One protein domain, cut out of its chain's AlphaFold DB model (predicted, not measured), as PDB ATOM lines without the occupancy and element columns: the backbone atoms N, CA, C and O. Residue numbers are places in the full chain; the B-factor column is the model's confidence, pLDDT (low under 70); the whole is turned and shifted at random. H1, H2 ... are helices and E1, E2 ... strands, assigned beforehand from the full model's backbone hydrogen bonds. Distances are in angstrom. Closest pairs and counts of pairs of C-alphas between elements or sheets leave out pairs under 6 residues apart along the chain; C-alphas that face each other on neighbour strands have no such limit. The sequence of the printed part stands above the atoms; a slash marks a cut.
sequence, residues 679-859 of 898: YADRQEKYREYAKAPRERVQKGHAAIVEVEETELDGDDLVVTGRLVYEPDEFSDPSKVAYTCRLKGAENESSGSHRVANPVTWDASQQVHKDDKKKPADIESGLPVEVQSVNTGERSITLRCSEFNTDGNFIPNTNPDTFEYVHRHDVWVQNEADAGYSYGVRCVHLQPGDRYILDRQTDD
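AT A GLANCE: This is residues 679 to 859 of the 898 residues of an uncharacterized protein of Halarchaeum sp. CBA1220 (UniProt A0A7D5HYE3). What is the main picture? A closed barrel of six strands makes the core, running round the ring as E1, E2, E6, E5, E3, E9 and back to E1, with H1, H2 and H4 packed near E9. H3 packs by the end of E2, and the small hairpin of E7 and E8 lies with H5 on the far side from H3. What is it made of? The printed part has 181 residues with five named helices and nine named strands, in the order H1 H2 E1 E2 H3 E3 E4 H4 E5 E6 H5 E7 E8 E9; neighbour strands are antiparallel and the class is mixed. It is compact, with a radius of gyration of the C-alphas of 15.8 A and spans of 46 by 41 by 37 A.

IN THESE COORDINATES: Where are the barrel strands? From first to last C-alpha, E1, residues 703 to 713, is 23.8 A; E2, 716 to 723, 21.6 A; E6, 795 to 800, 16.6 A; E5, 782 to 790, 21.8 A; E3, 752 to 762, 29.0 A; E9, 850 to 855, 16.8 A, ending at C-alpha 855 (67.699, -112.792, 192.577). E1 bends by 79 degrees at residue 708. Where is the rest? H1, residues 679 to 689, is 15.0 A and begins at C-alpha 679 (59.137, -102.436, 197.957). H2 is 693 to 698, H3 733 to 739, E4 767 to 770, H4 775 to 779, H5 810 to 813, E7 835 to 837 and E8 840 to 843.

HOW THE PARTS SIT: What closes the ring? Within hydrogen-bond range are N 706 and O 722 of the hairpin E1 and E2, 2.9 A, N 719 and O 798 of E2 and E6, 2.8 A, and N 785 and O 799 of the hairpin E5 and E6, 2.8 A. So are N 754 and O 784 of E3 and E5, 2.8 A, N 757 and O 852 of E3 and E9, 2.9 A, and N 705 and O 851 of E1 and E9, 2.8 A. E4 makes a hairpin with E3, with N 760 and O 769 at 2.9 A. Where are the helices? H2 and H4 are outside the barrel, at heights over the sheet of 6.3 A and 9.1 A, and H4 is over E9. H1 is on the barrel and touches H4, the closest C-alphas being those of Tyr 689 and Pro 775, 5.1 A; H3 is on it too, closest to E2 at the C-alphas of Ala 737 and Leu 723, 7.8 A. Every O i to N i+4 pair is within hydrogen-bond range in H1, H2, H3 and H4; H5 is too short for one. And beyond the barrel? E7 and E8 form a hairpin, with N 835 and O 842 at 2.9 A; H5 is not on the barrel.

THE WHOLE: How far does it reach? The two C-alphas farthest apart, Ser 731 and Gly 807, are 46.6 A apart. Is it continuous and confident? The printed part has no cut; the links H3 to E3 and H5 to E7 are long. Mean pLDDT of the printed part is 81.8, and residues 744 to 751, 802 to 817 and 838 to 839 are under 70.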
ATOM      1  N   TYR A 679      58.843-103.485 198.931       86.56
ATOM      2  CA  TYR A 679      59.137-102.436 197.957       86.56
ATOM      3  C   TYR A 679      60.630-102.088 197.931       86.56
ATOM      4  O   TYR A 679      61.214-101.983 196.848       86.56
ATOM      5  N   ALA A 680      61.265-101.917 199.095       84.81
ATOM      6  CA  ALA A 680      62.681-101.573 199.191       84.81
ATOM      7  C   ALA A 680      63.583-102.666 198.596       84.81
ATOM      8  O   ALA A 680      64.452-102.356 197.769       84.81
ATOM      9  N   ASP A 681      63.344-103.930 198.950       86.88
ATOM     10  CA  ASP A 681      64.090-105.078 198.423       86.88
ATOM     11  C   ASP A 681      63.847-105.269 196.912       86.88
ATOM     12  O   ASP A 681      64.795-105.446 196.137       86.88
ATOM     13  N   ARG A 682      62.606-105.100 196.438       87.75
ATOM     14  CA  ARG A 682      62.290-105.128 195.001       87.75
ATOM     15  C   ARG A 682      62.991-104.005 194.232       87.75
ATOM     16  O   ARG A 682      63.549-104.260 193.165       87.75
ATOM     17  N   GLN A 683      63.033-102.777 194.764       85.19
ATOM     18  CA  GLN A 683      63.777-101.666 194.147       85.19
ATOM     19  C   GLN A 683      65.294-101.906 194.137       85.19
ATOM     20  O   GLN A 683      65.981-101.491 193.198       85.19
ATOM     21  N   GLU A 684      65.849-102.562 195.156       84.44
ATOM     22  CA  GLU A 684      67.243-103.010 195.139       84.44
ATOM     23  C   GLU A 684      67.489-103.980 193.979       84.44
ATOM     24  O   GLU A 684      68.347-103.699 193.138       84.44
ATOM     25  N   LYS A 685      66.684-105.044 193.870       89.06
ATOM     26  CA  LYS A 685      66.779-106.045 192.793       89.06
ATOM     27  C   LYS A 685      66.602-105.419 191.408       89.06
ATOM     28  O   LYS A 685      67.382-105.705 190.505       89.06
ATOM     29  N   TYR A 686      65.678-104.474 191.247       87.75
ATOM     30  CA  TYR A 686      65.490-103.731 189.994       87.75
ATOM     31  C   TYR A 686      66.718-102.903 189.601       87.75
ATOM     32  O   TYR A 686      67.078-102.856 188.423       87.75
ATOM     33  N   ARG A 687      67.395-102.276 190.572       83.12
ATOM     34  CA  ARG A 687      68.677-101.590 190.330       83.12
ATOM     35  C   ARG A 687      69.790-102.565 189.954       83.12
ATOM     36  O   ARG A 687      70.752-102.157 189.305       83.12
ATOM     37  N   GLU A 688      69.693-103.829 190.360       85.31
ATOM     38  CA  GLU A 688      70.600-104.875 189.891       85.31
ATOM     39  C   GLU A 688      70.269-105.299 188.462       85.31
ATOM     40  O   GLU A 688      71.165-105.283 187.628       85.31
ATOM     41  N   TYR A 689      68.999-105.586 188.160       88.06
ATOM     42  CA  TYR A 689      68.522-105.937 186.815       88.06
ATOM     43  C   TYR A 689      68.819-104.856 185.771       88.06
ATOM     44  O   TYR A 689      69.030-105.162 184.604       88.06
ATOM     45  N   ALA A 690      68.862-103.591 186.194       83.94
ATOM     46  CA  ALA A 690      69.219-102.441 185.367       83.94
ATOM     47  C   ALA A 690      70.713-102.377 184.977       83.94
ATOM     48  O   ALA A 690      71.164-101.383 184.410       83.94
ATOM     49  N   LYS A 691      71.509-103.398 185.300       83.88
ATOM     50  CA  LYS A 691      72.928-103.476 184.948       83.88
ATOM     51  C   LYS A 691      73.155-104.485 183.835       83.88
ATOM     52  O   LYS A 691      72.465-105.505 183.749       83.88
ATOM     53  N   ALA A 692      74.210-104.253 183.060       83.62
ATOM     54  CA  ALA A 692      74.676-105.208 182.068       83.62
ATOM     55  C   ALA A 692      74.947-106.591 182.705       83.62
ATOM     56  O   ALA A 692      75.400-106.660 183.856       83.62
ATOM     57  N   PRO A 693      74.741-107.708 181.979       87.69
ATOM     58  CA  PRO A 693      74.909-109.054 182.533       87.69
ATOM     59  C   PRO A 693      76.264-109.289 183.219       87.69
ATOM     60  O   PRO A 693      76.320-109.891 184.290       87.69
ATOM     61  N   ARG A 694      77.366-108.764 182.665       86.12
ATOM     62  CA  ARG A 694      78.709-108.911 183.260       86.12
ATOM     63  C   ARG A 694      78.833-108.211 184.608       86.12
ATOM     64  O   ARG A 694      79.377-108.794 185.547       86.12
ATOM     65  N   GLU A 695      78.284-107.001 184.721       83.94
ATOM     66  CA  GLU A 695      78.255-106.253 185.979       83.94
ATOM     67  C   GLU A 695      77.415-106.980 187.043       83.94
ATOM     68  O   GLU A 695      77.795-107.012 188.216       83.94
ATOM     69  N   ARG A 696      76.290-107.599 186.647       86.62
ATOM     70  CA  ARG A 696      75.443-108.404 187.548       86.62
ATOM     71  C   ARG A 696      76.180-109.631 188.079       86.62
ATOM     72  O   ARG A 696      76.174-109.877 189.286       86.62
ATOM     73  N   VAL A 697      76.862-110.366 187.200       87.31
ATOM     74  CA  VAL A 697      77.637-111.564 187.566       87.31
ATOM     75  C   VAL A 697      78.777-111.227 188.531       87.31
ATOM     76  O   VAL A 697      79.000-111.935 189.512       87.31
ATOM     77  N   GLN A 698      79.482-110.117 188.309       82.06
ATOM     78  CA  GLN A 698      80.635-109.734 189.134       82.06
ATOM     79  C   GLN A 698      80.280-109.287 190.551       82.06
ATOM     80  O   GLN A 698      81.105-109.427 191.455       82.06
ATOM     81  N   LYS A 699      79.049-108.815 190.776       79.56
ATOM     82  CA  LYS A 699      78.530-108.598 192.133       79.56
ATOM     83  C   LYS A 699      78.384-109.897 192.928       79.56
ATOM     84  O   LYS A 699      78.270-109.852 194.147       79.56
ATOM     85  N   GLY A 700      78.356-111.045 192.249       81.25
ATOM     86  CA  GLY A 700      78.250-112.361 192.870       81.25
ATOM     87  C   GLY A 700      76.822-112.828 193.145       81.25
ATOM     88  O   GLY A 700      76.626-113.997 193.471       81.25
ATOM     89  N   HIS A 701      75.819-111.962 192.995       85.25
ATOM     90  CA  HIS A 701      74.411-112.318 193.208       85.25
ATOM     91  C   HIS A 701      73.730-112.919 191.973       85.25
ATOM     92  O   HIS A 701      72.674-113.539 192.121       85.25
ATOM     93  N   ALA A 702      74.359-112.799 190.800       90.19
ATOM     94  CA  ALA A 702      73.927-113.425 189.560       90.19
ATOM     95  C   ALA A 702      75.003-114.360 188.988       90.19
ATOM     96  O   ALA A 702      76.188-114.221 189.299       90.19
ATOM     97  N   ALA A 703      74.604-115.305 188.136       91.56
ATOM     98  CA  ALA A 703      75.541-116.133 187.374       91.56
ATOM     99  C   ALA A 703      74.975-116.506 186.007       91.56
ATOM    100  O   ALA A 703      73.768-116.674 185.864       91.56
ATOM    101  N   ILE A 704      75.854-116.693 185.024       92.44
ATOM    102  CA  ILE A 704      75.479-117.237 183.718       92.44
ATOM    103  C   ILE A 704      75.734-118.743 183.730       92.44
ATOM    104  O   ILE A 704      76.825-119.193 184.090       92.44
ATOM    105  N   VAL A 705      74.724-119.510 183.339       93.75
ATOM    106  CA  VAL A 705      74.729-120.974 183.301       93.75
ATOM    107  C   VAL A 705      74.469-121.438 181.878       93.75
ATOM    108  O   VAL A 705      73.515-120.992 181.247       93.75
ATOM    109  N   GLU A 706      75.306-122.345 181.389       95.31
ATOM    110  CA  GLU A 706      75.073-123.104 180.161       95.31
ATOM    111  C   GLU A 706      74.477-124.461 180.534       95.31
ATOM    112  O   GLU A 706      75.017-125.165 181.392       95.31
ATOM    113  N   VAL A 707      73.345-124.807 179.930       95.56
ATOM    114  CA  VAL A 707      72.648-126.074 180.171       95.56
ATOM    115  C   VAL A 707      73.459-127.215 179.556       95.56
ATOM    116  O   VAL A 707      73.782-127.175 178.371       95.56
ATOM    117  N   GLU A 708      73.769-128.248 180.337       95.94
ATOM    118  CA  GLU A 708      74.449-129.456 179.848       95.94
ATOM    119  C   GLU A 708      73.459-130.613 179.681       95.94
ATOM    120  O   GLU A 708      73.480-131.315 178.669       95.94
ATOM    121  N   GLU A 709      72.569-130.788 180.658       94.50
ATOM    122  CA  GLU A 709      71.599-131.878 180.697       94.50
ATOM    123  C   GLU A 709      70.331-131.465 181.455       94.50
ATOM    124  O   GLU A 709      70.366-130.647 182.376       94.50
ATOM    125  N   THR A 710      69.201-132.053 181.067       92.69
ATOM    126  CA  THR A 710      67.899-131.863 181.713       92.69
ATOM    127  C   THR A 710      67.260-133.221 181.987       92.69
ATOM    128  O   THR A 710      67.119-134.027 181.064       92.69
ATOM    129  N   GLU A 711      66.820-133.457 183.218       92.62
ATOM    130  CA  GLU A 711      66.168-134.696 183.652       92.62
ATOM    131  C   GLU A 711      64.860-134.387 184.391       92.62
ATOM    132  O   GLU A 711      64.724-133.335 185.010       92.62
ATOM    133  N   LEU A 712      63.888-135.300 184.341       88.38
ATOM    134  CA  LEU A 712      62.664-135.195 185.142       88.38
ATOM    135  C   LEU A 712      62.821-135.982 186.446       88.38
ATOM    136  O   LEU A 712      63.137-137.176 186.408       88.38
ATOM    137  N   ASP A 713      62.545-135.334 187.577       84.81
ATOM    138  CA  ASP A 713      62.495-135.948 188.908       84.81
ATOM    139  C   ASP A 713      61.079-135.820 189.483       84.81
ATOM    140  O   ASP A 713      60.720-134.842 190.138       84.81
ATOM    141  N   GLY A 714      60.254-136.827 189.190       84.25
ATOM    142  CA  GLY A 714      58.821-136.771 189.448       84.25
ATOM    143  C   GLY A 714      58.153-135.783 188.499       84.25
ATOM    144  O   GLY A 714      58.163-135.999 187.288       84.25
ATOM    145  N   ASP A 715      57.591-134.742 189.090       80.00
ATOM    146  CA  ASP A 715      56.895-133.659 188.408       80.00
ATOM    147  C   ASP A 715      57.913-132.565 187.987       80.00
ATOM    148  O   ASP A 715      57.867-132.030 186.882       80.00
ATOM    149  N   ASP A 716      58.955-132.329 188.791       84.75
ATOM    150  CA  ASP A 716      59.933-131.251 188.596       84.75
ATOM    151  C   ASP A 716      60.967-131.524 187.481       84.75
ATOM    152  O   ASP A 716      61.401-132.657 187.246       84.75
ATOM    153  N   LEU A 717      61.463-130.449 186.856       89.56
ATOM    154  CA  LEU A 717      62.595-130.483 185.925       89.56
ATOM    155  C   LEU A 717      63.902-130.152 186.655       89.56
ATOM    156  O   LEU A 717      64.070-129.061 187.204       89.56
ATOM    157  N   VAL A 718      64.866-131.067 186.619       92.50
ATOM    158  CA  VAL A 718      66.221-130.867 187.139       92.50
ATOM    159  C   VAL A 718      67.156-130.529 185.982       92.50
ATOM    160  O   VAL A 718      67.225-131.249 184.987       92.50
ATOM    161  N   VAL A 719      67.887-129.425 186.109       93.94
ATOM    162  CA  VAL A 719      68.831-128.935 185.102       93.94
ATOM    163  C   VAL A 719      70.240-129.003 185.674       93.94
ATOM    164  O   VAL A 719      70.535-128.370 186.691       93.94
ATOM    165  N   THR A 720      71.116-129.744 185.003       95.44
ATOM    166  CA  THR A 720      72.556-129.730 185.273       95.44
ATOM    167  C   THR A 720      73.221-128.803 184.269       95.44
ATOM    168  O   THR A 720      72.997-128.908 183.061       95.44
ATOM    169  N   GLY A 721      74.022-127.870 184.771       93.94
ATOM    170  CA  GLY A 721      74.701-126.893 183.933       93.94
ATOM    171  C   GLY A 721      76.086-126.522 184.434       93.94
ATOM    172  O   GLY A 721      76.523-126.908 185.526       93.94
ATOM    173  N   ARG A 722      76.760-125.710 183.620       92.94
ATOM    174  CA  ARG A 722      78.101-125.186 183.877       92.94
ATOM    175  C   ARG A 722      78.082-123.667 183.988       92.94
ATOM    176  O   ARG A 722      77.461-122.987 183.176       92.94
ATOM    177  N   LEU A 723      78.805-123.119 184.962       90.31
ATOM    178  CA  LEU A 723      79.012-121.677 185.101       90.31
ATOM    179  C   LEU A 723      79.900-121.157 183.956       90.31
ATOM    180  O   LEU A 723      81.040-121.608 183.781       90.31
ATOM    181  N   VAL A 724      79.382-120.191 183.198       84.88
ATOM    182  CA  VAL A 724      80.044-119.612 182.022       84.88
ATOM    183  C   VAL A 724      80.936-118.456 182.457       84.88
ATOM    184  O   VAL A 724      80.503-117.314 182.569       84.88
ATOM    185  N   TYR A 725      82.202-118.776 182.723       81.75
ATOM    186  CA  TYR A 725      83.257-117.808 183.032       81.75
ATOM    187  C   TYR A 725      84.416-118.012 182.057       81.75
ATOM    188  O   TYR A 725      85.464-118.565 182.410       81.75
ATOM    189  N   GLU A 726      84.205-117.673 180.791       82.75
ATOM    190  CA  GLU A 726      85.240-117.843 179.772       82.75
ATOM    191  C   GLU A 726      86.249-116.679 179.812       82.75
ATOM    192  O   GLU A 726      85.858-115.545 180.093       82.75
ATOM    193  N   PRO A 727      87.548-116.906 179.532       78.69
ATOM    194  CA  PRO A 727      88.557-115.834 179.499       78.69
ATOM    195  C   PRO A 727      88.262-114.740 178.457       78.69
ATOM    196  O   PRO A 727      88.653-113.580 178.602       78.69
ATOM    197  N   ASP A 728      87.541-115.110 177.400       78.81
ATOM    198  CA  ASP A 728      87.085-114.171 176.378       78.81
ATOM    199  C   ASP A 728      85.919-113.294 176.873       78.81
ATOM    200  O   ASP A 728      85.683-112.237 176.300       78.81
ATOM    201  N   GLU A 729      85.267-113.652 177.982       80.62
ATOM    202  CA  GLU A 729      84.135-112.925 178.576       80.62
ATOM    203  C   GLU A 729      84.531-112.220 179.894       80.62
ATOM    204  O   GLU A 729      84.009-111.155 180.216       80.62
ATOM    205  N   PHE A 730      85.509-112.736 180.651       81.69
ATOM    206  CA  PHE A 730      85.933-112.187 181.951       81.69
ATOM    207  C   PHE A 730      87.462-112.169 182.105       81.69
ATOM    208  O   PHE A 730      88.145-113.093 181.678       81.69
ATOM    209  N   SER A 731      88.009-111.136 182.763       80.56
ATOM    210  CA  SER A 731      89.461-110.994 183.010       80.56
ATOM    211  C   SER A 731      90.038-112.100 183.891       80.56
ATOM    212  O   SER A 731      91.095-112.645 183.581       80.56
ATOM    213  N   ASP A 732      89.352-112.428 184.987       80.38
ATOM    214  CA  ASP A 732      89.747-113.482 185.921       80.38
ATOM    215  C   ASP A 732      88.560-114.420 186.194       80.38
ATOM    216  O   ASP A 732      87.789-114.219 187.141       80.38
ATOM    217  N   PRO A 733      88.403-115.470 185.371       81.31
ATOM    218  CA  PRO A 733      87.358-116.471 185.547       81.31
ATOM    219  C   PRO A 733      87.312-117.132 186.925       81.31
ATOM    220  O   PRO A 733      86.242-117.516 187.395       81.31
ATOM    221  N   SER A 734      88.468-117.307 187.571       78.75
ATOM    222  CA  SER A 734      88.543-117.925 188.894       78.75
ATOM    223  C   SER A 734      88.007-116.971 189.951       78.75
ATOM    224  O   SER A 734      87.192-117.382 190.776       78.75
ATOM    225  N   LYS A 735      88.391-115.691 189.896       78.81
ATOM    226  CA  LYS A 735      87.852-114.659 190.790       78.81
ATOM    227  C   LYS A 735      86.334-114.542 190.657       78.81
ATOM    228  O   LYS A 735      85.660-114.561 191.681       78.81
ATOM    229  N   VAL A 736      85.805-114.511 189.429       80.50
ATOM    230  CA  VAL A 736      84.350-114.460 189.180       80.50
ATOM    231  C   VAL A 736      83.637-115.693 189.752       80.50
ATOM    232  O   VAL A 736      82.588-115.578 190.388       80.50
ATOM    233  N   ALA A 737      84.237-116.878 189.618       80.38
ATOM    234  CA  ALA A 737      83.701-118.082 190.245       80.38
ATOM    235  C   ALA A 737      83.685-117.979 191.778       80.38
ATOM    236  O   ALA A 737      82.682-118.322 192.401       80.38
ATOM    237  N   TYR A 738      84.751-117.468 192.401       77.56
ATOM    238  CA  TYR A 738      84.830-117.308 193.858       77.56
ATOM    239  C   TYR A 738      83.896-116.229 194.420       77.56
ATOM    240  O   TYR A 738      83.511-116.320 195.592       77.56
ATOM    241  N   THR A 739      83.528-115.224 193.622       76.94
ATOM    242  CA  THR A 739      82.554-114.194 194.014       76.94
ATOM    243  C   THR A 739      81.115-114.679 193.938       76.94
ATOM    244  O   THR A 739      80.257-114.048 194.539       76.94
ATOM    245  N   CYS A 740      80.831-115.799 193.269       81.81
ATOM    246  CA  CYS A 740      79.488-116.369 193.207       81.81
ATOM    247  C   CYS A 740      78.937-116.654 194.624       81.81
ATOM    248  O   CYS A 740      79.534-117.384 195.424       81.81
ATOM    249  N   ARG A 741      77.790-116.043 194.936       81.62
ATOM    250  CA  ARG A 741      77.011-116.157 196.182       81.62
ATOM    251  C   ARG A 741      75.573-116.559 195.861       81.62
ATOM    252  O   ARG A 741      74.612-116.043 196.429       81.62
ATOM    253  N   LEU A 742      75.418-117.493 194.922       80.50
ATOM    254  CA  LEU A 742      74.107-118.039 194.590       80.50
ATOM    255  C   LEU A 742      73.497-118.861 195.728       80.50
ATOM    256  O   LEU A 742      72.289-119.019 195.715       80.50
ATOM    257  N   LYS A 743      74.294-119.353 196.686       71.88
ATOM    258  CA  LYS A 743      73.842-120.107 197.864       71.88
ATOM    259  C   LYS A 743      74.763-119.833 199.065       71.88
ATOM    260  O   LYS A 743      75.935-119.508 198.861       71.88
ATOM    261  N   GLY A 744      74.229-119.928 200.289       56.16
ATOM    262  CA  GLY A 744      74.987-119.810 201.546       56.16
ATOM    263  C   GLY A 744      76.033-120.921 201.733       56.16
ATOM    264  O   GLY A 744      76.128-121.838 200.916       56.16
ATOM    265  N   ALA A 745      76.842-120.838 202.797       47.34
ATOM    266  CA  ALA A 745      77.840-121.866 203.116       47.34
ATOM    267  C   ALA A 745      77.189-123.254 203.307       47.34
ATOM    268  O   ALA A 745      76.011-123.362 203.646       47.34
ATOM    269  N   GLU A 746      77.954-124.325 203.066       41.78
ATOM    270  CA  GLU A 746      77.447-125.705 203.082       41.78
ATOM    271  C   GLU A 746      76.642-126.031 204.363       41.78
ATOM    272  O   GLU A 746      77.154-125.874 205.472       41.78
ATOM    273  N   ASN A 747      75.420-126.564 204.184       39.66
ATOM    274  CA  ASN A 747      74.438-127.040 205.187       39.66
ATOM    275  C   ASN A 747      73.275-126.113 205.596       39.66
ATOM    276  O   ASN A 747      72.531-126.471 206.510       39.66
ATOM    277  N   GLU A 748      73.020-125.002 204.904       41.50
ATOM    278  CA  GLU A 748      71.736-124.296 205.045       41.50
ATOM    279  C   GLU A 748      70.686-124.857 204.069       41.50
ATOM    280  O   GLU A 748      70.923-124.999 202.869       41.50
ATOM    281  N   SER A 749      69.521-125.241 204.605       38.69
ATOM    282  CA  SER A 749      68.435-125.910 203.873       38.69
ATOM    283  C   SER A 749      67.509-124.959 203.108       38.69
ATOM    284  O   SER A 749      66.482-125.407 202.604       38.69
ATOM    285  N   SER A 750      67.817-123.663 203.037       44.31
ATOM    286  CA  SER A 750      67.069-122.724 202.202       44.31
ATOM    287  C   SER A 750      67.626-122.764 200.778       44.31
ATOM    288  O   SER A 750      68.739-122.316 200.487       44.31
ATOM    289  N   GLY A 751      66.862-123.358 199.862       54.22
ATOM    290  CA  GLY A 751      67.078-123.176 198.432       54.22
ATOM    291  C   GLY A 751      67.151-121.686 198.105       54.22
ATOM    292  O   GLY A 751      66.361-120.887 198.602       54.22
ATOM    293  N   SER A 752      68.146-121.282 197.320       78.81
ATOM    294  CA  SER A 752      68.256-119.891 196.886       78.81
ATOM    295  C   SER A 752      67.457-119.724 195.604       78.81
ATOM    296  O   SER A 752      67.896-120.147 194.534       78.81
ATOM    297  N   HIS A 753      66.262-119.156 195.739       87.12
ATOM    298  CA  HIS A 753      65.353-118.902 194.628       87.12
ATOM    299  C   HIS A 753      65.912-117.826 193.687       87.12
ATOM    300  O   HIS A 753      66.481-116.812 194.122       87.12
ATOM    301  N   ARG A 754      65.809-118.077 192.384       92.06
ATOM    302  CA  ARG A 754      66.326-117.236 191.303       92.06
ATOM    303  C   ARG A 754      65.329-117.188 190.151       92.06
ATOM    304  O   ARG A 754      64.472-118.059 190.035       92.06
ATOM    305  N   VAL A 755      65.492-116.204 189.277       92.69
ATOM    306  CA  VAL A 755      64.830-116.154 187.971       92.69
ATOM    307  C   VAL A 755      65.861-116.397 186.875       92.69
ATOM    308  O   VAL A 755      66.918-115.767 186.860       92.69
ATOM    309  N   ALA A 756      65.574-117.342 185.984       93.56
ATOM    310  CA  ALA A 756      66.403-117.693 184.845       93.56
ATOM    311  C   ALA A 756      65.884-116.984 183.590       93.56
ATOM    312  O   ALA A 756      64.740-117.182 183.170       93.56
ATOM    313  N   ASN A 757      66.743-116.170 182.978       93.88
ATOM    314  CA  ASN A 757      66.440-115.430 181.757       93.88
ATOM    315  C   ASN A 757      67.452-115.778 180.658       93.88
ATOM    316  O   ASN A 757      68.645-115.855 180.956       93.88
ATOM    317  N   PRO A 758      67.025-116.000 179.400       92.31
ATOM    318  CA  PRO A 758      67.961-116.295 178.322       92.31
ATOM    319  C   PRO A 758      68.957-115.148 178.111       92.31
ATOM    320  O   PRO A 758      68.575-113.972 178.105       92.31
ATOM    321  N   VAL A 759      70.227-115.499 177.916       91.25
ATOM    322  CA  VAL A 759      71.315-114.548 177.668       91.25
ATOM    323  C   VAL A 759      72.187-115.040 176.519       91.25
ATOM    324  O   VAL A 759      72.496-116.225 176.410       91.25
ATOM    325  N   THR A 760      72.619-114.124 175.656       89.75
ATOM    326  CA  THR A 760      73.477-114.442 174.505       89.75
ATOM    327  C   THR A 760      74.796-113.682 174.567       89.75
ATOM    328  O   THR A 760      74.886-112.628 175.190       89.75
ATOM    329  N   TRP A 761      75.839-114.227 173.939       87.69
ATOM    330  CA  TRP A 761      77.136-113.565 173.779       87.69
ATOM    331  C   TRP A 761      77.278-113.030 172.352       87.69
ATOM    332  O   TRP A 761      77.252-113.800 171.388       87.69
ATOM    333  N   ASP A 762      77.448-111.716 172.206       86.00
ATOM    334  CA  ASP A 762      77.751-111.084 170.923       86.00
ATOM    335  C   ASP A 762      79.267-110.966 170.750       86.00
ATOM    336  O   ASP A 762      79.896-110.014 171.209       86.00
ATOM    337  N   ALA A 763      79.862-111.915 170.031       82.69
ATOM    338  CA  ALA A 763      81.302-111.931 169.792       82.69
ATOM    339  C   ALA A 763      81.820-110.728 168.977       82.69
ATOM    340  O   ALA A 763      83.017-110.446 169.013       82.69
ATOM    341  N   SER A 764      80.966-110.020 168.228       82.00
ATOM    342  CA  SER A 764      81.397-108.851 167.446       82.00
ATOM    343  C   SER A 764      81.529-107.596 168.305       82.00
ATOM    344  O   SER A 764      82.421-106.786 168.069       82.00
ATOM    345  N   GLN A 765      80.656-107.467 169.304       79.56
ATOM    346  CA  GLN A 765      80.622-106.338 170.229       79.56
ATOM    347  C   GLN A 765      81.294-106.651 171.573       79.56
ATOM    348  O   GLN A 765      81.538-105.724 172.333       79.56
ATOM    349  N   GLN A 766      81.618-107.924 171.832       81.31
ATOM    350  CA  GLN A 766      82.195-108.431 173.084       81.31
ATOM    351  C   GLN A 766      81.310-108.136 174.307       81.31
ATOM    352  O   GLN A 766      81.804-107.792 175.377       81.31
ATOM    353  N   VAL A 767      79.990-108.276 174.147       82.25
ATOM    354  CA  VAL A 767      79.001-108.004 175.203       82.25
ATOM    355  C   VAL A 767      78.004-109.147 175.348       82.25
ATOM    356  O   VAL A 767      77.666-109.829 174.374       82.25
ATOM    357  N   HIS A 768      77.483-109.321 176.563       83.75
ATOM    358  CA  HIS A 768      76.310-110.161 176.789       83.75
ATOM    359  C   HIS A 768      75.028-109.366 176.540       83.75
ATOM    360  O   HIS A 768      74.930-108.203 176.930       83.75
ATOM    361  N   LYS A 769      74.033-110.010 175.929       85.06
ATOM    362  CA  LYS A 769      72.716-109.426 175.658       85.06
ATOM    363  C   LYS A 769      71.633-110.237 176.341       85.06
ATOM    364  O   LYS A 769      71.532-111.443 176.107       85.06
ATOM    365  N   ASP A 770      70.826-109.558 177.147       85.25
ATOM    366  CA  ASP A 770      69.589-110.128 177.660       85.25
ATOM    367  C   ASP A 770      68.552-110.245 176.548       85.25
ATOM    368  O   ASP A 770      68.322-109.308 175.776       85.25
ATOM    369  N   ASP A 771      67.842-111.369 176.527       84.19
ATOM    370  CA  ASP A 771      66.617-111.468 175.734       84.19
ATOM    371  C   ASP A 771      65.506-110.587 176.323       84.19
ATOM    372  O   ASP A 771      64.678-110.032 175.590       84.19
ATOM    373  N   LYS A 772      65.482-110.452 177.655       83.75
ATOM    374  CA  LYS A 772      64.532-109.617 178.391       83.75
ATOM    375  C   LYS A 772      65.168-108.277 178.731       83.75
ATOM    376  O   LYS A 772      66.063-108.185 179.556       83.75
ATOM    377  N   LYS A 773      64.692-107.224 178.073       80.06
ATOM    378  CA  LYS A 773      65.413-105.948 177.998       80.06
ATOM    379  C   LYS A 773      65.186-105.006 179.168       80.06
ATOM    380  O   LYS A 773      65.846-103.977 179.203       80.06
ATOM    381  N   LYS A 774      64.224-105.266 180.054       83.50
ATOM    382  CA  LYS A 774      63.866-104.358 181.152       83.50
ATOM    383  C   LYS A 774      63.752-105.112 182.476       83.50
ATOM    384  O   LYS A 774      63.331-106.267 182.452       83.50
ATOM    385  N   PRO A 775      64.018-104.460 183.624       88.00
ATOM    386  CA  PRO A 775      63.885-105.061 184.950       88.00
ATOM    387  C   PRO A 775      62.562-105.793 185.192       88.00
ATOM    388  O   PRO A 775      62.581-106.923 185.663       88.00
ATOM    389  N   ALA A 776      61.431-105.197 184.804       85.44
ATOM    390  CA  ALA A 776      60.117-105.828 184.945       85.44
ATOM    391  C   ALA A 776      59.960-107.099 184.090       85.44
ATOM    392  O   ALA A 776      59.293-108.042 184.495       85.44
ATOM    393  N   ASP A 777      60.610-107.162 182.924       88.38
ATOM    394  CA  ASP A 777      60.600-108.371 182.100       88.38
ATOM    395  C   ASP A 777      61.493-109.456 182.735       88.38
ATOM    396  O   ASP A 777      61.095-110.621 182.793       88.38
ATOM    397  N   ILE A 778      62.685-109.069 183.220       90.38
ATOM    398  CA  ILE A 778      63.660-109.940 183.908       90.38
ATOM    399  C   ILE A 778      63.037-110.567 185.162       90.38
ATOM    400  O   ILE A 778      63.200-111.768 185.383       90.38
ATOM    401  N   GLU A 779      62.285-109.779 185.937       91.44
ATOM    402  CA  GLU A 779      61.507-110.231 187.095       91.44
ATOM    403  C   GLU A 779      60.588-111.404 186.744       91.44
ATOM    404  O   GLU A 779      60.577-112.400 187.455       91.44
ATOM    405  N   SER A 780      59.907-111.350 185.598       88.44
ATOM    406  CA  SER A 780      59.049-112.438 185.120       88.44
ATOM    407  C   SER A 780      59.813-113.642 184.550       88.44
ATOM    408  O   SER A 780      59.233-114.444 183.825       88.44
ATOM    409  N   GLY A 781      61.125-113.771 184.769       90.38
ATOM    410  CA  GLY A 781      61.925-114.928 184.334       90.38
ATOM    411  C   GLY A 781      61.447-116.262 184.913       90.38
ATOM    412  O   GLY A 781      60.602-116.293 185.806       90.38
ATOM    413  N   LEU A 782      61.984-117.371 184.396       90.75
ATOM    414  CA  LEU A 782      61.614-118.718 184.839       90.75
ATOM    415  C   LEU A 782      62.110-118.937 186.282       90.75
ATOM    416  O   LEU A 782      63.319-118.858 186.499       90.75
ATOM    417  N   PRO A 783      61.245-119.221 187.266       89.50
ATOM    418  CA  PRO A 783      61.662-119.401 188.645       89.50
ATOM    419  C   PRO A 783      62.405-120.729 188.785       89.50
ATOM    420  O   PRO A 783      61.922-121.784 188.367       89.50
ATOM    421  N   VAL A 784      63.593-120.672 189.380       90.75
ATOM    422  CA  VAL A 784      64.462-121.829 189.605       90.75
ATOM    423  C   VAL A 784      65.016-121.817 191.025       90.75
ATOM    424  O   VAL A 784      65.318-120.769 191.598       90.75
ATOM    425  N   GLU A 785      65.183-122.999 191.602       90.62
ATOM    426  CA  GLU A 785      65.839-123.197 192.891       90.62
ATOM    427  C   GLU A 785      67.265-123.714 192.668       90.62
ATOM    428  O   GLU A 785      67.474-124.756 192.041       90.62
ATOM    429  N   VAL A 786      68.268-123.017 193.214       90.56
ATOM    430  CA  VAL A 786      69.658-123.499 193.182       90.56
ATOM    431  C   VAL A 786      69.845-124.618 194.218       90.56
ATOM    432  O   VAL A 786      69.932-124.377 195.432       90.56
ATOM    433  N   GLN A 787      69.951-125.861 193.744       88.81
ATOM    434  CA  GLN A 787      70.123-127.037 194.602       88.81
ATOM    435  C   GLN A 787      71.559-127.181 195.101       88.81
ATOM    436  O   GLN A 787      71.789-127.381 196.296       88.81
ATOM    437  N   SER A 788      72.528-127.037 194.205       87.62
ATOM    438  CA  SER A 788      73.952-127.120 194.515       87.62
ATOM    439  C   SER A 788      74.737-126.245 193.545       87.62
ATOM    440  O   SER A 788      74.340-126.060 192.397       87.62
ATOM    441  N   VAL A 789      75.850-125.685 194.016       87.69
ATOM    442  CA  VAL A 789      76.791-124.925 193.191       87.69
ATOM    443  C   VAL A 789      78.205-125.263 193.645       87.69
ATOM    444  O   VAL A 789      78.521-125.167 194.831       87.69
ATOM    445  N   ASN A 790      79.061-125.669 192.711       87.06
ATOM    446  CA  ASN A 790      80.480-125.898 192.956       87.06
ATOM    447  C   ASN A 790      81.282-124.930 192.085       87.06
ATOM    448  O   ASN A 790      81.428-125.114 190.878       87.06
ATOM    449  N   THR A 791      81.818-123.881 192.703       83.88
ATOM    450  CA  THR A 791      82.566-122.832 191.996       83.88
ATOM    451  C   THR A 791      83.928-123.311 191.492       83.88
ATOM    452  O   THR A 791      84.412-122.799 190.484       83.88
ATOM    453  N   GLY A 792      84.529-124.318 192.138       81.12
ATOM    454  CA  GLY A 792      85.798-124.917 191.715       81.12
ATOM    455  C   GLY A 792      85.654-125.786 190.465       81.12
ATOM    456  O   GLY A 792      86.469-125.688 189.551       81.12
ATOM    457  N   GLU A 793      84.596-126.596 190.407       84.31
ATOM    458  CA  GLU A 793      84.263-127.438 189.244       84.31
ATOM    459  C   GLU A 793      83.418-126.701 188.195       84.31
ATOM    460  O   GLU A 793      83.223-127.207 187.093       84.31
ATOM    461  N   ARG A 794      82.949-125.490 188.524       87.44
ATOM    462  CA  ARG A 794      82.011-124.683 187.732       87.44
ATOM    463  C   ARG A 794      80.709-125.416 187.415       87.44
ATOM    464  O   ARG A 794      80.106-125.126 186.391       87.44
ATOM    465  N   SER A 795      80.268-126.327 188.271       90.94
ATOM    466  CA  SER A 795      79.016-127.063 188.098       90.94
ATOM    467  C   SER A 795      77.903-126.457 188.950       90.94
ATOM    468  O   SER A 795      78.140-125.896 190.026       90.94
ATOM    469  N   ILE A 796      76.674-126.546 188.452       91.38
ATOM    470  CA  ILE A 796      75.475-126.090 189.150       91.38
ATOM    471  C   ILE A 796      74.304-127.016 188.821       91.38
ATOM    472  O   ILE A 796      74.150-127.461 187.681       91.38
ATOM    473  N   THR A 797      73.471-127.289 189.822       92.94
ATOM    474  CA  THR A 797      72.215-128.024 189.651       92.94
ATOM    475  C   THR A 797      71.054-127.125 190.050       92.94
ATOM    476  O   THR A 797      71.033-126.564 191.153       92.94
ATOM    477  N   LEU A 798      70.090-126.992 189.146       93.00
ATOM    478  CA  LEU A 798      68.883-126.196 189.319       93.00
ATOM    479  C   LEU A 798      67.667-127.118 189.347       93.00
ATOM    480  O   LEU A 798      67.602-128.087 188.592       93.00
ATOM    481  N   ARG A 799      66.685-126.789 190.181       91.19
ATOM    482  CA  ARG A 799      65.356-127.398 190.152       91.19
ATOM    483  C   ARG A 799      64.356-126.364 189.652       91.19
ATOM    484  O   ARG A 799      64.241-125.286 190.229       91.19
ATOM    485  N   CYS A 800      63.632-126.707 188.599       88.75
ATOM    486  CA  CYS A 800      62.499-125.948 188.093       88.75
ATOM    487  C   CYS A 800      61.245-126.732 188.477       88.75
ATOM    488  O   CYS A 800      60.929-127.744 187.848       88.75
ATOM    489  N   SER A 801      60.566-126.320 189.543       79.56
ATOM    490  CA  SER A 801      59.420-127.090 190.016       79.56
ATOM    491  C   SER A 801      58.244-127.041 189.043       79.56
ATOM    492  O   SER A 801      58.039-126.044 188.340       79.56
ATOM    493  N   GLU A 802      57.481-128.131 188.968       63.88
ATOM    494  CA  GLU A 802      56.292-128.252 188.116       63.88
ATOM    495  C   GLU A 802      55.114-127.538 188.749       63.88
ATOM    496  O   GLU A 802      54.121-128.103 189.192       63.88
ATOM    497  N   PHE A 803      55.206-126.225 188.773       57.66
ATOM    498  CA  PHE A 803      54.067-125.422 189.150       57.66
ATOM    499  C   PHE A 803      52.958-125.448 188.075       57.66
ATOM    500  O   PHE A 803      51.847-125.001 188.324       57.66
ATOM    501  N   ASN A 804      53.225-125.988 186.882       46.91
ATOM    502  CA  ASN A 804      52.600-125.546 185.637       46.91
ATOM    503  C   ASN A 804      51.653-126.540 184.930       46.91
ATOM    504  O   ASN A 804      51.132-126.220 183.862       46.91
ATOM    505  N   THR A 805      51.402-127.734 185.471       45.16
ATOM    506  CA  THR A 805      50.418-128.672 184.879       45.16
ATOM    507  C   THR A 805      49.163-128.871 185.714       45.16
ATOM    508  O   THR A 805      48.145-129.325 185.187       45.16
ATOM    509  N   ASP A 806      49.176-128.443 186.973       43.00
ATOM    510  CA  ASP A 806      47.953-128.268 187.740       43.00
ATOM    511  C   ASP A 806      47.372-126.889 187.392       43.00
ATOM    512  O   ASP A 806      48.112-125.921 187.224       43.00
ATOM    513  N   GLY A 807      46.049-126.742 187.287       47.34
ATOM    514  CA  GLY A 807      45.389-125.451 186.995       47.34
ATOM    515  C   GLY A 807      45.581-124.364 188.072       47.34
ATOM    516  O   GLY A 807      44.800-123.416 188.131       47.34
ATOM    517  N   ASN A 808      46.593-124.525 188.929       44.69
ATOM    518  CA  ASN A 808      46.799-123.928 190.234       44.69
ATOM    519  C   ASN A 808      48.202-123.298 190.413       44.69
ATOM    520  O   ASN A 808      48.554-123.041 191.560       44.69
ATOM    521  N   PHE A 809      49.006-122.979 189.375       55.88
ATOM    522  CA  PHE A 809      49.989-121.889 189.572       55.88
ATOM    523  C   PHE A 809      49.228-120.573 189.639       55.88
ATOM    524  O   PHE A 809      49.029-119.863 188.650       55.88
ATOM    525  N   ILE A 810      48.724-120.326 190.838       56.59
ATOM    526  CA  ILE A 810      47.738-119.305 191.136       56.59
ATOM    527  C   ILE A 810      48.224-117.894 190.736       56.59
ATOM    528  O   ILE A 810      47.385-117.145 190.253       56.59
ATOM    529  N   PRO A 811      49.528-117.520 190.775       59.78
ATOM    530  CA  PRO A 811      49.964-116.187 190.323       59.78
ATOM    531  C   PRO A 811      49.756-115.926 188.819       59.78
ATOM    532  O   PRO A 811      49.389-114.823 188.407       59.78
ATOM    533  N   ASN A 812      49.935-116.942 187.965       68.81
ATOM    534  CA  ASN A 812      49.738-116.783 186.519       68.81
ATOM    535  C   ASN A 812      48.247-116.787 186.135       68.81
ATOM    536  O   ASN A 812      47.861-116.115 185.175       68.81
ATOM    537  N   THR A 813      47.399-117.493 186.890       64.50
ATOM    538  CA  THR A 813      45.945-117.560 186.649       64.50
ATOM    539  C   THR A 813      45.142-116.492 187.401       64.50
ATOM    540  O   THR A 813      44.071-116.111 186.928       64.50
ATOM    541  N   ASN A 814      45.654-115.979 188.520       64.56
ATOM    542  CA  ASN A 814      45.031-114.983 189.391       64.56
ATOM    543  C   ASN A 814      46.102-114.108 190.093       64.56
ATOM    544  O   ASN A 814      46.353-114.261 191.290       64.56
ATOM    545  N   PRO A 815      46.781-113.204 189.364       61.97
ATOM    546  CA  PRO A 815      47.862-112.389 189.932       61.97
ATOM    547  C   PRO A 815      47.373-111.469 191.052       61.97
ATOM    548  O   PRO A 815      48.090-111.268 192.019       61.97
ATOM    549  N   ASP A 816      46.129-110.988 190.964       60.47
ATOM    550  CA  ASP A 816      45.540-110.038 191.911       60.47
ATOM    551  C   ASP A 816      45.276-110.672 193.292       60.47
ATOM    552  O   ASP A 816      44.786-110.004 194.193       60.47
ATOM    553  N   THR A 817      45.548-111.975 193.457       65.00
ATOM    554  CA  THR A 817      45.456-112.661 194.757       65.00
ATOM    555  C   THR A 817      46.767-112.763 195.523       65.00
ATOM    556  O   THR A 817      46.733-113.249 196.648       65.00
ATOM    557  N   PHE A 818      47.901-112.342 194.957       74.19
ATOM    558  CA  PHE A 818      49.185-112.377 195.662       74.19
ATOM    559  C   PHE A 818      49.849-111.011 195.614       74.19
ATOM    560  O   PHE A 818      50.392-110.622 194.582       74.19
ATOM    561  N   GLU A 819      49.847-110.319 196.750       79.00
ATOM    562  CA  GLU A 819      50.378-108.956 196.847       79.00
ATOM    563  C   GLU A 819      51.885-108.888 196.541       79.00
ATOM    564  O   GLU A 819      52.348-107.979 195.854       79.00
ATOM    565  N   TYR A 820      52.656-109.897 196.971       84.62
ATOM    566  CA  TYR A 820      54.123-109.888 196.870       84.62
ATOM    567  C   TYR A 820      54.703-111.006 195.986       84.62
ATOM    568  O   TYR A 820      55.864-111.383 196.154       84.62
ATOM    569  N   VAL A 821      53.913-111.576 195.066       83.06
ATOM    570  CA  VAL A 821      54.363-112.630 194.133       83.06
ATOM    571  C   VAL A 821      53.984-112.257 192.706       83.06
ATOM    572  O   VAL A 821      52.826-111.963 192.410       83.06
ATOM    573  N   HIS A 822      54.952-112.310 191.792       81.69
ATOM    574  CA  HIS A 822      54.753-111.882 190.413       81.69
ATOM    575  C   HIS A 822      54.466-113.024 189.435       81.69
ATOM    576  O   HIS A 822      54.566-114.217 189.719       81.69
ATOM    577  N   ARG A 823      54.051-112.628 188.227       83.12
ATOM    578  CA  ARG A 823      53.874-113.550 187.104       83.12
ATOM    579  C   ARG A 823      55.222-113.948 186.532       83.12
ATOM    580  O   ARG A 823      56.080-113.093 186.313       83.12
ATOM    581  N   HIS A 824      55.340-115.224 186.193       86.50
ATOM    582  CA  HIS A 824      56.596-115.843 185.795       86.50
ATOM    583  C   HIS A 824      56.472-116.675 184.517       86.50
ATOM    584  O   HIS A 824      55.433-117.290 184.253       86.50
ATOM    585  N   ASP A 825      57.565-116.722 183.755       87.38
ATOM    586  CA  ASP A 825      57.786-117.687 182.683       87.38
ATOM    587  C   ASP A 825      57.808-119.113 183.240       87.38
ATOM    588  O   ASP A 825      57.934-119.355 184.441       87.38
ATOM    589  N   VAL A 826      57.656-120.077 182.343       85.94
ATOM    590  CA  VAL A 826      57.118-121.372 182.729       85.94
ATOM    591  C   VAL A 826      57.753-122.456 181.865       85.94
ATOM    592  O   VAL A 826      57.875-122.267 180.661       85.94
ATOM    593  N   TRP A 827      58.240-123.559 182.436       87.94
ATOM    594  CA  TRP A 827      59.006-124.535 181.652       87.94
ATOM    595  C   TRP A 827      58.102-125.551 180.935       87.94
ATOM    596  O   TRP A 827      56.989-125.835 181.387       87.94
ATOM    597  N   VAL A 828      58.576-126.090 179.806       86.25
ATOM    598  CA  VAL A 828      57.910-127.157 179.039       86.25
ATOM    599  C   VAL A 828      58.890-128.237 178.583       86.25
ATOM    600  O   VAL A 828      60.040-127.968 178.223       86.25
ATOM    601  N   GLN A 829      58.412-129.482 178.558       83.31
ATOM    602  CA  GLN A 829      59.234-130.639 178.199       83.31
ATOM    603  C   GLN A 829      59.534-130.721 176.696       83.31
ATOM    604  O   GLN A 829      60.629-131.135 176.325       83.31
ATOM    605  N   ASN A 830      58.586-130.354 175.826       84.19
ATOM    606  CA  ASN A 830      58.777-130.431 174.378       84.19
ATOM    607  C   ASN A 830      58.987-129.041 173.784       84.19
ATOM    608  O   ASN A 830      58.214-128.124 174.042       84.19
ATOM    609  N   GLU A 831      59.952-128.926 172.875       86.25
ATOM    610  CA  GLU A 831      60.209-127.697 172.116       86.25
ATOM    611  C   GLU A 831      58.965-127.183 171.368       86.25
ATOM    612  O   GLU A 831      58.756-125.981 171.256       86.25
ATOM    613  N   ALA A 832      58.093-128.083 170.900       86.38
ATOM    614  CA  ALA A 832      56.861-127.718 170.196       86.38
ATOM    615  C   ALA A 832      55.846-126.955 171.070       86.38
ATOM    616  O   ALA A 832      54.984-126.266 170.527       86.38
ATOM    617  N   ASP A 833      55.955-127.086 172.394       82.81
ATOM    618  CA  ASP A 833      55.098-126.414 173.372       82.81
ATOM    619  C   ASP A 833      55.710-125.078 173.844       82.81
ATOM    620  O   ASP A 833      55.079-124.333 174.598       82.81
ATOM    621  N   ALA A 834      56.936-124.757 173.405       84.56
ATOM    622  CA  ALA A 834      57.609-123.503 173.722       84.56
ATOM    623  C   ALA A 834      57.013-122.326 172.937       84.56
ATOM    624  O   ALA A 834      56.528-122.462 171.811       84.56
ATOM    625  N   GLY A 835      57.086-121.133 173.523       83.12
ATOM    626  CA  GLY A 835      56.538-119.907 172.947       83.12
ATOM    627  C   GLY A 835      55.533-119.231 173.869       83.12
ATOM    628  O   GLY A 835      55.480-119.498 175.062       83.12
ATOM    629  N   TYR A 836      54.752-118.297 173.330       81.06
ATOM    630  CA  TYR A 836      53.802-117.527 174.128       81.06
ATOM    631  C   TYR A 836      52.406-118.157 174.075       81.06
ATOM    632  O   TYR A 836      51.831-118.290 172.991       81.06
ATOM    633  N   SER A 837      51.854-118.531 175.231       71.94
ATOM    634  CA  SER A 837      50.560-119.211 175.345       71.94
ATOM    635  C   SER A 837      49.798-118.737 176.585       71.94
ATOM    636  O   SER A 837      50.374-118.602 177.656       71.94
ATOM    637  N   TYR A 838      48.501-118.439 176.443       67.75
ATOM    638  CA  TYR A 838      47.612-117.993 177.535       67.75
ATOM    639  C   TYR A 838      48.162-116.866 178.439       67.75
ATOM    640  O   TYR A 838      47.837-116.801 179.618       67.75
ATOM    641  N   GLY A 839      48.961-115.945 177.887       68.00
ATOM    642  CA  GLY A 839      49.527-114.823 178.649       68.00
ATOM    643  C   GLY A 839      50.825-115.142 179.399       68.00
ATOM    644  O   GLY A 839      51.331-114.277 180.108       68.00
ATOM    645  N   VAL A 840      51.379-116.344 179.216       74.50
ATOM    646  CA  VAL A 840      52.611-116.823 179.852       74.50
ATOM    647  C   VAL A 840      53.602-117.278 178.773       74.50
ATOM    648  O   VAL A 840      53.209-117.807 177.727       74.50
ATOM    649  N   ARG A 841      54.903-117.058 178.991       84.31
ATOM    650  CA  ARG A 841      55.953-117.586 178.110       84.31
ATOM    651  C   ARG A 841      56.360-118.984 178.577       84.31
ATOM    652  O   ARG A 841      56.874-119.150 179.678       84.31
ATOM    653  N   CYS A 842      56.164-119.961 177.703       86.06
ATOM    654  CA  CYS A 842      56.636-121.329 177.847       86.06
ATOM    655  C   CYS A 842      58.080-121.447 177.335       86.06
ATOM    656  O   CYS A 842      58.362-121.128 176.176       86.06
ATOM    657  N   VAL A 843      58.987-121.906 178.192       88.38
ATOM    658  CA  VAL A 843      60.430-122.015 177.962       88.38
ATOM    659  C   VAL A 843      60.818-123.489 177.913       88.38
ATOM    660  O   VAL A 843      60.551-124.247 178.839       88.38
ATOM    661  N   HIS A 844      61.460-123.900 176.828       90.00
ATOM    662  CA  HIS A 844      62.064-125.221 176.719       90.00
ATOM    663  C   HIS A 844      63.577-125.073 176.886       90.00
ATOM    664  O   HIS A 844      64.177-124.281 176.165       90.00
ATOM    665  N   LEU A 845      64.175-125.788 177.845       90.75
ATOM    666  CA  LEU A 845      65.619-125.748 178.096       90.75
ATOM    667  C   LEU A 845      66.316-126.854 177.299       90.75
ATOM    668  O   LEU A 845      65.999-128.031 177.484       90.75
ATOM    669  N   GLN A 846      67.270-126.488 176.443       91.31
ATOM    670  CA  GLN A 846      68.068-127.428 175.655       91.31
ATOM    671  C   GLN A 846      69.557-127.363 176.023       91.31
ATOM    672  O   GLN A 846      70.058-126.297 176.387       91.31
ATOM    673  N   PRO A 847      70.303-128.479 175.899       92.69
ATOM    674  CA  PRO A 847      71.755-128.456 176.034       92.69
ATOM    675  C   PRO A 847      72.410-127.418 175.110       92.69
ATOM    676  O   PRO A 847      72.175-127.415 173.901       92.69
ATOM    677  N   GLY A 848      73.262-126.567 175.682       90.88
ATOM    678  CA  GLY A 848      73.923-125.442 175.017       90.88
ATOM    679  C   GLY A 848      73.227-124.089 175.200       90.88
ATOM    680  O   GLY A 848      73.852-123.060 174.933       90.88
ATOM    681  N   ASP A 849      71.983-124.060 175.686       93.00
ATOM    682  CA  ASP A 849      71.306-122.806 176.014       93.00
ATOM    683  C   ASP A 849      71.988-122.115 177.197       93.00
ATOM    684  O   ASP A 849      72.418-122.764 178.155       93.00
ATOM    685  N   ARG A 850      72.044-120.781 177.158       94.12
ATOM    686  CA  ARG A 850      72.610-119.963 178.232       94.12
ATOM    687  C   ARG A 850      71.537-119.126 178.908       94.12
ATOM    688  O   ARG A 850      70.773-118.423 178.249       94.12
ATOM    689  N   TYR A 851      71.543-119.160 180.234       94.50
ATOM    690  CA  TYR A 851      70.645-118.385 181.078       94.50
ATOM    691  C   TYR A 851      71.442-117.592 182.107       94.50
ATOM    692  O   TYR A 851      72.379-118.118 182.707       94.50
ATOM    693  N   ILE A 852      71.061-116.339 182.334       93.56
ATOM    694  CA  ILE A 852      71.478-115.593 183.517       93.56
ATOM    695  C   ILE A 852      70.481-115.861 184.647       93.56
ATOM    696  O   ILE A 852      69.268-115.846 184.440       93.56
ATOM    697  N   LEU A 853      71.017-116.171 185.824       94.00
ATOM    698  CA  LEU A 853      70.270-116.391 187.052       94.00
ATOM    699  C   LEU A 853      70.360-115.142 187.913       94.00
ATOM    700  O   LEU A 853      71.452-114.822 188.382       94.00
ATOM    701  N   ASP A 854      69.235-114.490 188.178       93.00
ATOM    702  CA  ASP A 854      69.165-113.306 189.037       93.00
ATOM    703  C   ASP A 854      68.318-113.553 190.293       93.00
ATOM    704  O   ASP A 854      67.528-114.497 190.356       93.00
ATOM    705  N   ARG A 855      68.489-112.723 191.332       91.38
ATOM    706  CA  ARG A 855      67.699-112.792 192.577       91.38
ATOM    707  C   ARG A 855      66.217-112.565 192.281       91.38
ATOM    708  O   ARG A 855      65.879-111.478 191.855       91.38
ATOM    709  N   GLN A 856      65.345-113.522 192.590       89.88
ATOM    710  CA  GLN A 856      63.891-113.349 192.455       89.88
ATOM    711  C   GLN A 856      63.355-112.280 193.420       89.88
ATOM    712  O   GLN A 856      63.900-112.121 194.513       89.88
ATOM    713  N   THR A 857      62.305-111.556 193.034       90.00
ATOM    714  CA  THR A 857      61.656-110.498 193.835       90.00
ATOM    715  C   THR A 857      60.509-110.990 194.714       90.00
ATOM    716  O   THR A 857      60.226-110.330 195.703       90.00
ATOM    717  N   ASP A 858      59.915-112.144 194.404       87.38
ATOM    718  CA  ASP A 858      58.814-112.737 195.168       87.38
ATOM    719  C   ASP A 858      59.104-112.892 196.665       87.38
ATOM    720  O   ASP A 858      60.180-113.352 197.067       87.38
ATOM    721  N   ASP A 859      58.078-112.615 197.472       86.88
ATOM    722  CA  ASP A 859      58.062-112.849 198.909       86.88
ATOM    723  C   ASP A 859      56.792-113.598 199.343       86.88
ATOM    724  O   ASP A 859      55.747-113.047 199.711       86.88
TER     725      ASP A 859